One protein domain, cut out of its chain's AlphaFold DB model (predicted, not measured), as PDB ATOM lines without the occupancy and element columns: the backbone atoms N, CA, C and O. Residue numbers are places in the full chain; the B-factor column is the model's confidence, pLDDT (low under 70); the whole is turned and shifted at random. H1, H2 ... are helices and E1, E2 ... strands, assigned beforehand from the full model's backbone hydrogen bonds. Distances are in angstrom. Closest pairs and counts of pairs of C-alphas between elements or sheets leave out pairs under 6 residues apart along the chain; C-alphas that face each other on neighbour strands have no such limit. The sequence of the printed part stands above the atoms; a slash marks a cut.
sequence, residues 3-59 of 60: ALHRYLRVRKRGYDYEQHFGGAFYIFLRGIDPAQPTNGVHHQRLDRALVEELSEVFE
ATOM      1  N   ALA A   3     143.891 254.299 188.782       95.00
ATOM      2  CA  ALA A   3     144.933 255.323 188.821       95.00
ATOM      3  C   ALA A   3     145.994 255.110 187.729       95.00
ATOM      4  O   ALA A   3     146.306 256.034 186.979       95.00
ATOM      5  N   LEU A   4     146.500 253.878 187.591       94.94
ATOM      6  CA  LEU A   4     147.476 253.546 186.550       94.94
ATOM      7  C   LEU A   4     146.886 253.726 185.145       94.94
ATOM      8  O   LEU A   4     147.561 254.245 184.261       94.94
ATOM      9  N   HIS A   5     145.623 253.338 184.949       95.44
ATOM     10  CA  HIS A   5     144.939 253.472 183.663       95.44
ATOM     11  C   HIS A   5     144.872 254.940 183.226       95.44
ATOM     12  O   HIS A   5     145.313 255.283 182.128       95.44
ATOM     13  N   ARG A   6     144.398 255.818 184.117       94.81
ATOM     14  CA  ARG A   6     144.311 257.265 183.875       94.81
ATOM     15  C   ARG A   6     145.686 257.884 183.635       94.81
ATOM     16  O   ARG A   6     145.856 258.659 182.699       94.81
ATOM     17  N   TYR A   7     146.685 257.491 184.426       95.69
ATOM     18  CA  TYR A   7     148.060 257.948 184.240       95.69
ATOM     19  C   TYR A   7     148.604 257.597 182.847       95.69
ATOM     20  O   TYR A   7     149.147 258.459 182.153       95.69
ATOM     21  N   LEU A   8     148.431 256.348 182.405       95.62
ATOM     22  CA  LEU A   8     148.933 255.897 181.107       95.62
ATOM     23  C   LEU A   8     148.198 256.550 179.931       95.62
ATOM     24  O   LEU A   8     148.858 256.888 178.949       95.62
ATOM     25  N   ARG A   9     146.886 256.812 180.050       94.69
ATOM     26  CA  ARG A   9     146.120 257.582 179.050       94.69
ATOM     27  C   ARG A   9     146.723 258.962 178.789       94.69
ATOM     28  O   ARG A   9     146.746 259.404 177.646       94.69
ATOM     29  N   VAL A  10     147.230 259.626 179.829       95.25
ATOM     30  CA  VAL A  10     147.861 260.950 179.705       95.25
ATOM     31  C   VAL A  10     149.310 260.836 179.230       95.25
ATOM     32  O   VAL A  10     149.765 261.616 178.395       95.25
ATOM     33  N   ARG A  11     150.069 259.874 179.767       96.69
ATOM     34  CA  ARG A  11     151.527 259.832 179.594       96.69
ATOM     35  C   ARG A  11     151.986 259.135 178.315       96.69
ATOM     36  O   ARG A  11     153.052 259.481 177.795       96.69
ATOM     37  N   LYS A  12     151.237 258.138 177.837       96.25
ATOM     38  CA  LYS A  12     151.612 257.297 176.697       96.25
ATOM     39  C   LYS A  12     150.725 257.611 175.496       96.25
ATOM     40  O   LYS A  12     149.538 257.299 175.474       96.25
ATOM     41  N   ARG A  13     151.332 258.171 174.449       96.62
ATOM     42  CA  ARG A  13     150.661 258.359 173.157       96.62
ATOM     43  C   ARG A  13     150.251 256.999 172.585       96.62
ATOM     44  O   ARG A  13     151.066 256.078 172.567       96.62
ATOM     45  N   GLY A  14     149.008 256.896 172.112       96.44
ATOM     46  CA  GLY A  14     148.465 255.645 171.573       96.44
ATOM     47  C   GLY A  14     148.262 254.565 172.638       96.44
ATOM     48  O   GLY A  14     148.393 253.382 172.340       96.44
ATOM     49  N   TYR A  15     148.015 254.961 173.891       96.94
ATOM     50  CA  TYR A  15     147.661 254.013 174.935       96.94
ATOM     51  C   TYR A  15     146.390 253.237 174.561       96.94
ATOM     52  O   TYR A  15     145.388 253.809 174.142       96.94
ATOM     53  N   ASP A  16     146.460 251.930 174.777       96.31
ATOM     54  CA  ASP A  16     145.396 250.951 174.566       96.31
ATOM     55  C   ASP A  16     145.416 250.003 175.763       96.31
ATOM     56  O   ASP A  16     146.485 249.515 176.140       96.31
ATOM     57  N   TYR A  17     144.262 249.790 176.394       95.56
ATOM     58  CA  TYR A  17     144.180 249.044 177.649       95.56
ATOM     59  C   TYR A  17     144.594 247.581 177.477       95.56
ATOM     60  O   TYR A  17     145.370 247.064 178.283       95.56
ATOM     61  N   GLU A  18     144.120 246.934 176.410       94.75
ATOM     62  CA  GLU A  18     144.369 245.511 176.178       94.75
ATOM     63  C   GLU A  18     145.844 245.231 175.906       94.75
ATOM     64  O   GLU A  18     146.390 244.251 176.407       94.75
ATOM     65  N   GLN A  19     146.512 246.128 175.182       95.31
ATOM     66  CA  GLN A  19     147.914 245.956 174.815       95.31
ATOM     67  C   GLN A  19     148.899 246.435 175.887       95.31
ATOM     68  O   GLN A  19     150.018 245.929 175.952       95.31
ATOM     69  N   HIS A  20     148.535 247.424 176.711       95.38
ATOM     70  CA  HIS A  20     149.526 248.154 177.513       95.38
ATOM     71  C   HIS A  20     149.344 248.082 179.031       95.38
ATOM     72  O   HIS A  20     150.236 248.531 179.751       95.38
ATOM     73  N   PHE A  21     148.222 247.579 179.551       94.06
ATOM     74  CA  PHE A  21     147.934 247.701 180.982       94.06
ATOM     75  C   PHE A  21     148.578 246.621 181.864       94.06
ATOM     76  O   PHE A  21     148.975 246.914 182.988       94.06
ATOM     77  N   GLY A  22     148.670 245.373 181.392       91.12
ATOM     78  CA  GLY A  22     149.374 244.262 182.062       91.12
ATOM     79  C   GLY A  22     148.792 243.742 183.394       91.12
ATOM     80  O   GLY A  22     149.058 242.601 183.770       91.12
ATOM     81  N   GLY A  23     147.959 244.517 184.095       93.94
ATOM     82  CA  GLY A  23     147.372 244.143 185.388       93.94
ATOM     83  C   GLY A  23     148.249 244.523 186.587       93.94
ATOM     84  O   GLY A  23     149.043 245.458 186.522       93.94
ATOM     85  N   ALA A  24     148.056 243.835 187.711       93.94
ATOM     86  CA  ALA A  24     148.773 244.056 188.962       93.94
ATOM     87  C   ALA A  24     149.246 242.730 189.562       93.94
ATOM     88  O   ALA A  24     148.550 241.718 189.482       93.94
ATOM     89  N   PHE A  25     150.418 242.758 190.192       93.88
ATOM     90  CA  PHE A  25     150.969 241.634 190.938       93.88
ATOM     91  C   PHE A  25     150.967 241.960 192.428       93.88
ATOM     92  O   PHE A  25     151.475 243.001 192.843       93.88
ATOM     93  N   TYR A  26     150.426 241.046 193.223       94.25
ATOM     94  CA  TYR A  26     150.486 241.065 194.675       94.25
ATOM     95  C   TYR A  26     151.460 239.984 195.130       94.25
ATOM     96  O   TYR A  26     151.217 238.793 194.934       94.25
ATOM     97  N   ILE A  27     152.577 240.419 195.712       94.88
ATOM     98  CA  ILE A  27     153.665 239.542 196.143       94.88
ATOM     99  C   ILE A  27     153.607 239.399 197.666       94.88
ATOM    100  O   ILE A  27     153.931 240.321 198.415       94.88
ATOM    101  N   PHE A  28     153.205 238.223 198.129       95.50
ATOM    102  CA  PHE A  28     153.207 237.824 199.528       95.50
ATOM    103  C   PHE A  28     154.579 237.252 199.877       95.50
ATOM    104  O   PHE A  28     154.811 236.051 199.766       95.50
ATOM    105  N   LEU A  29     155.486 238.124 200.324       93.31
ATOM    106  CA  LEU A  29     156.907 237.811 200.533       93.31
ATOM    107  C   LEU A  29     157.165 236.542 201.359       93.31
ATOM    108  O   LEU A  29     158.081 235.789 201.056       93.31
ATOM    109  N   ARG A  30     156.343 236.278 202.383       93.69
ATOM    110  CA  ARG A  30     156.485 235.089 203.245       93.69
ATOM    111  C   ARG A  30     156.112 233.773 202.554       93.69
ATOM    112  O   ARG A  30     156.451 232.720 203.071       93.69
ATOM    113  N   GLY A  31     155.376 233.836 201.447       92.50
ATOM    114  CA  GLY A  31     154.950 232.677 200.665       92.50
ATOM    115  C   GLY A  31     155.797 232.434 199.418       92.50
ATOM    116  O   GLY A  31     155.461 231.540 198.655       92.50
ATOM    117  N   ILE A  32     156.849 233.227 199.184       93.75
ATOM    118  CA  ILE A  32     157.762 233.005 198.062       93.75
ATOM    119  C   ILE A  32     158.679 231.835 198.398       93.75
ATOM    120  O   ILE A  32     159.464 231.899 199.342       93.75
ATOM    121  N   ASP A  33     158.578 230.782 197.597       92.62
ATOM    122  CA  ASP A  33     159.334 229.546 197.751       92.62
ATOM    123  C   ASP A  33     159.856 229.098 196.373       92.62
ATOM    124  O   ASP A  33     159.050 228.828 195.480       92.62
ATOM    125  N   PRO A  34     161.183 228.996 196.162       89.69
ATOM    126  CA  PRO A  34     161.750 228.491 194.912       89.69
ATOM    127  C   PRO A  34     161.284 227.075 194.544       89.69
ATOM    128  O   PRO A  34     161.244 226.742 193.361       89.69
ATOM    129  N   ALA A  35     160.927 226.247 195.532       94.31
ATOM    130  CA  ALA A  35     160.385 224.912 195.295       94.31
ATOM    131  C   ALA A  35     158.908 224.940 194.864       94.31
ATOM    132  O   ALA A  35     158.420 223.969 194.287       94.31
ATOM    133  N   GLN A  36     158.197 226.048 195.109       90.62
ATOM    134  CA  GLN A  36     156.790 226.242 194.751       90.62
ATOM    135  C   GLN A  36     156.586 227.606 194.066       90.62
ATOM    136  O   GLN A  36     156.062 228.540 194.675       90.62
ATOM    137  N   PRO A  37     156.953 227.734 192.776       84.75
ATOM    138  CA  PRO A  37     157.038 229.023 192.076       84.75
ATOM    139  C   PRO A  37     155.717 229.795 191.955       84.75
ATOM    140  O   PRO A  37     155.720 230.995 191.695       84.75
ATOM    141  N   THR A  38     154.582 229.110 192.103       86.50
ATOM    142  CA  THR A  38     153.242 229.711 192.069       86.50
ATOM    143  C   THR A  38     152.798 230.258 193.425       86.50
ATOM    144  O   THR A  38     151.805 230.981 193.493       86.50
ATOM    145  N   ASN A  39     153.498 229.919 194.511       93.62
ATOM    146  CA  ASN A  39     153.176 230.424 195.836       93.62
ATOM    147  C   ASN A  39     153.658 231.865 195.997       93.62
ATOM    148  O   ASN A  39     154.670 232.291 195.447       93.62
ATOM    149  N   GLY A  40     152.899 232.636 196.771       93.19
ATOM    150  CA  GLY A  40     153.276 233.996 197.131       93.19
ATOM    151  C   GLY A  40     153.107 235.037 196.021       93.19
ATOM    152  O   GLY A  40     153.332 236.209 196.294       93.19
ATOM    153  N   VAL A  41     152.665 234.674 194.814       94.00
ATOM    154  CA  VAL A  41     152.376 235.633 193.736       94.00
ATOM    155  C   VAL A  41     150.928 235.495 193.288       94.00
ATOM    156  O   VAL A  41     150.516 234.458 192.781       94.00
ATOM    157  N   HIS A  42     150.154 236.567 193.435       93.56
ATOM    158  CA  HIS A  42     148.812 236.672 192.871       93.56
ATOM    159  C   HIS A  42     148.798 237.730 191.769       93.56
ATOM    160  O   HIS A  42     149.125 238.892 192.010       93.56
ATOM    161  N   HIS A  43     148.421 237.331 190.556       94.56
ATOM    162  CA  HIS A  43     148.242 238.244 189.431       94.56
ATOM    163  C   HIS A  43     146.760 238.532 189.231       94.56
ATOM    164  O   HIS A  43     145.943 237.616 189.183       94.56
ATOM    165  N   GLN A  44     146.425 239.811 189.097       94.25
ATOM    166  CA  GLN A  44     145.068 240.255 188.825       94.25
ATOM    167  C   GLN A  44     145.069 241.275 187.691       94.25
ATOM    168  O   GLN A  44     145.668 242.350 187.789       94.25
ATOM    169  N   ARG A  45     144.320 240.976 186.630       94.31
ATOM    170  CA  ARG A  45     143.965 241.944 185.592       94.31
ATOM    171  C   ARG A  45     142.481 242.254 185.719       94.31
ATOM    172  O   ARG A  45     141.666 241.344 185.692       94.31
ATOM    173  N   LEU A  46     142.153 243.530 185.907       93.19
ATOM    174  CA  LEU A  46     140.760 243.974 185.925       93.19
ATOM    175  C   LEU A  46     140.222 244.009 184.496       93.19
ATOM    176  O   LEU A  46     140.971 244.328 183.566       93.19
ATOM    177  N   ASP A  47     138.933 243.743 184.341       94.38
ATOM    178  CA  ASP A  47     138.263 243.916 183.059       94.38
ATOM    179  C   ASP A  47     138.257 245.385 182.655       94.38
ATOM    180  O   ASP A  47     138.082 246.283 183.484       94.38
ATOM    181  N   ARG A  48     138.457 245.626 181.358       95.31
ATOM    182  CA  ARG A  48     138.507 246.972 180.792       95.31
ATOM    183  C   ARG A  48     137.264 247.785 181.142       95.31
ATOM    184  O   ARG A  48     137.413 248.899 181.631       95.31
ATOM    185  N   ALA A  49     136.083 247.199 180.944       96.25
ATOM    186  CA  ALA A  49     134.803 247.856 181.198       96.25
ATOM    187  C   ALA A  49     134.710 248.365 182.643       96.25
ATOM    188  O   ALA A  49     134.458 249.541 182.869       96.25
ATOM    189  N   LEU A  50     135.062 247.520 183.620       95.50
ATOM    190  CA  LEU A  50     135.082 247.907 185.030       95.50
ATOM    191  C   LEU A  50     136.046 249.074 185.300       95.50
ATOM    192  O   LEU A  50     135.749 249.967 186.090       95.50
ATOM    193  N   VAL A  51     137.230 249.065 184.681       95.81
ATOM    194  CA  VAL A  51     138.206 250.148 184.865       95.81
ATOM    195  C   VAL A  51     137.726 251.454 184.234       95.81
ATOM    196  O   VAL A  51     137.961 252.510 184.822       95.81
ATOM    197  N   GLU A  52     137.074 251.391 183.072       95.31
ATOM    198  CA  GLU A  52     136.494 252.550 182.385       95.31
ATOM    199  C   GLU A  52     135.339 253.146 183.204       95.31
ATOM    200  O   GLU A  52     135.416 254.319 183.566       95.31
ATOM    201  N   GLU A  53     134.367 252.331 183.625       96.38
ATOM    202  CA  GLU A  53     133.233 252.755 184.464       96.38
ATOM    203  C   GLU A  53     133.697 253.424 185.765       96.38
ATOM    204  O   GLU A  53     133.233 254.501 186.142       96.38
ATOM    205  N   LEU A  54     134.672 252.822 186.455       95.88
ATOM    206  CA  LEU A  54     135.226 253.416 187.670       95.88
ATOM    207  C   LEU A  54     136.030 254.689 187.383       95.88
ATOM    208  O   LEU A  54     136.070 255.570 188.237       95.88
ATOM    209  N   SER A  55     136.688 254.799 186.225       95.56
ATOM    210  CA  SER A  55     137.432 256.006 185.841       95.56
ATOM    211  C   SER A  55     136.505 257.207 185.694       95.56
ATOM    212  O   SER A  55     136.848 258.284 186.180       95.56
ATOM    213  N   GLU A  56     135.331 257.019 185.088       95.12
ATOM    214  CA  GLU A  56     134.337 258.077 184.861       95.12
ATOM    215  C   GLU A  56     133.839 258.710 186.165       95.12
ATOM    216  O   GLU A  56     133.637 259.923 186.237       95.12
ATOM    217  N   VAL A  57     133.726 257.925 187.243       95.12
ATOM    218  CA  VAL A  57     133.342 258.438 188.572       95.12
ATOM    219  C   VAL A  57     134.317 259.510 189.082       95.12
ATOM    220  O   VAL A  57     133.902 260.411 189.808       95.12
ATOM    221  N   PHE A  58     135.594 259.446 188.687       88.31
ATOM    222  CA  PHE A  58     136.643 260.396 189.085       88.31
ATOM    223  C   PHE A  58     136.885 261.529 188.072       88.31
ATOM    224  O   PHE A  58     137.850 262.285 188.230       88.31
ATOM    225  N   GLU A  59     136.085 261.610 187.009       79.44
ATOM    226  CA  GLU A  59     136.177 262.650 185.973       79.44
ATOM    227  C   GLU A  59     135.085 263.729 186.109       79.44
ATOM    228  O   GLU A  59     135.047 264.657 185.303       79.44
TER     229      GLU A  59
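AT A GLANCE: This is residues 3 to 59 of the 60 residues of an uncharacterized protein of Chthoniobacterales bacterium (UniProt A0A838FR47). What would one see first? A long two-stranded hairpin, E1 and E2, makes an arm that runs out from a loose group of three helices, H1, H2 and H3, which lie at the other end of the domain. The far end of the arm is the long link between the strands, where residues 33 to 38 stick out freely. What is it built of? The 57 printed residues include three named helices and two named strands in the order H1, H2, E1, E2, H3, of mixed class, and the sheet has the order E1, E2 and is antiparallel. How spread out is it? It is only just loose, close to extended, with a radius of gyration of the C-alphas of 14.9 A, and elongated, spanning 44 by 23 by 15 A.

IN THESE COORDINATES: Where are the strands? E1 is residues 24 to 27, 9.8 A from first to last C-alpha, with C-alpha 24 at (148.773, 244.056, 188.962). E2 is residues 41 to 44, 9.9 A long. Where are the helices? H3 is residues 48 to 57, 14.8 A long, ending with C-alpha 57 at (133.342, 258.438, 188.572). H1 is residues 3 to 11, 12.2 A long, beginning with C-alpha 3 at (144.933, 255.323, 188.821), and H2 is residues 17 to 20.

HOW THE PARTS SIT: How do the strands pair? E1 and E2 form a hairpin, antiparallel at 160 degrees between their directions, and the C-alphas of Phe 25 and His 43, which face each other, are 4.6 A apart. N 24 and O 44, at 2.8 A, and N 42 and O 26, at 2.9 A, are within hydrogen-bond range. How do the helices stand to each other? H1 and H3 are close but not clearly touching, about perpendicular at 88 degrees, with the closest C-alphas those of Arg 6 and Ser 55, 7.3 A apart. H2 is close to but not clearly touching H3, with C-alphas 17 and 48 closest at 6.8 A, and likewise H1, with C-alphas 5 and 17 closest at 7.5 A. H1 is apart from both strands, H2 is apart from E2, and H3 is apart from E1. What do the helix backbones show? Every O i to N i+4 pair is within hydrogen-bond range in H1 and 5 of 6 in H3, while H2 is too short for such a pair.

THE WHOLE: How far does it reach? The two C-alphas farthest apart, those of Ala 35 and Glu 59, are 45.8 A apart. Are there breaks or long links? The printed part has no cut; the link from E1 to E2, 13 residues, is long, and the other three are tight. Is confidence low anywhere? The mean pLDDT of the printed part is 93.9, and no printed residue is under 70.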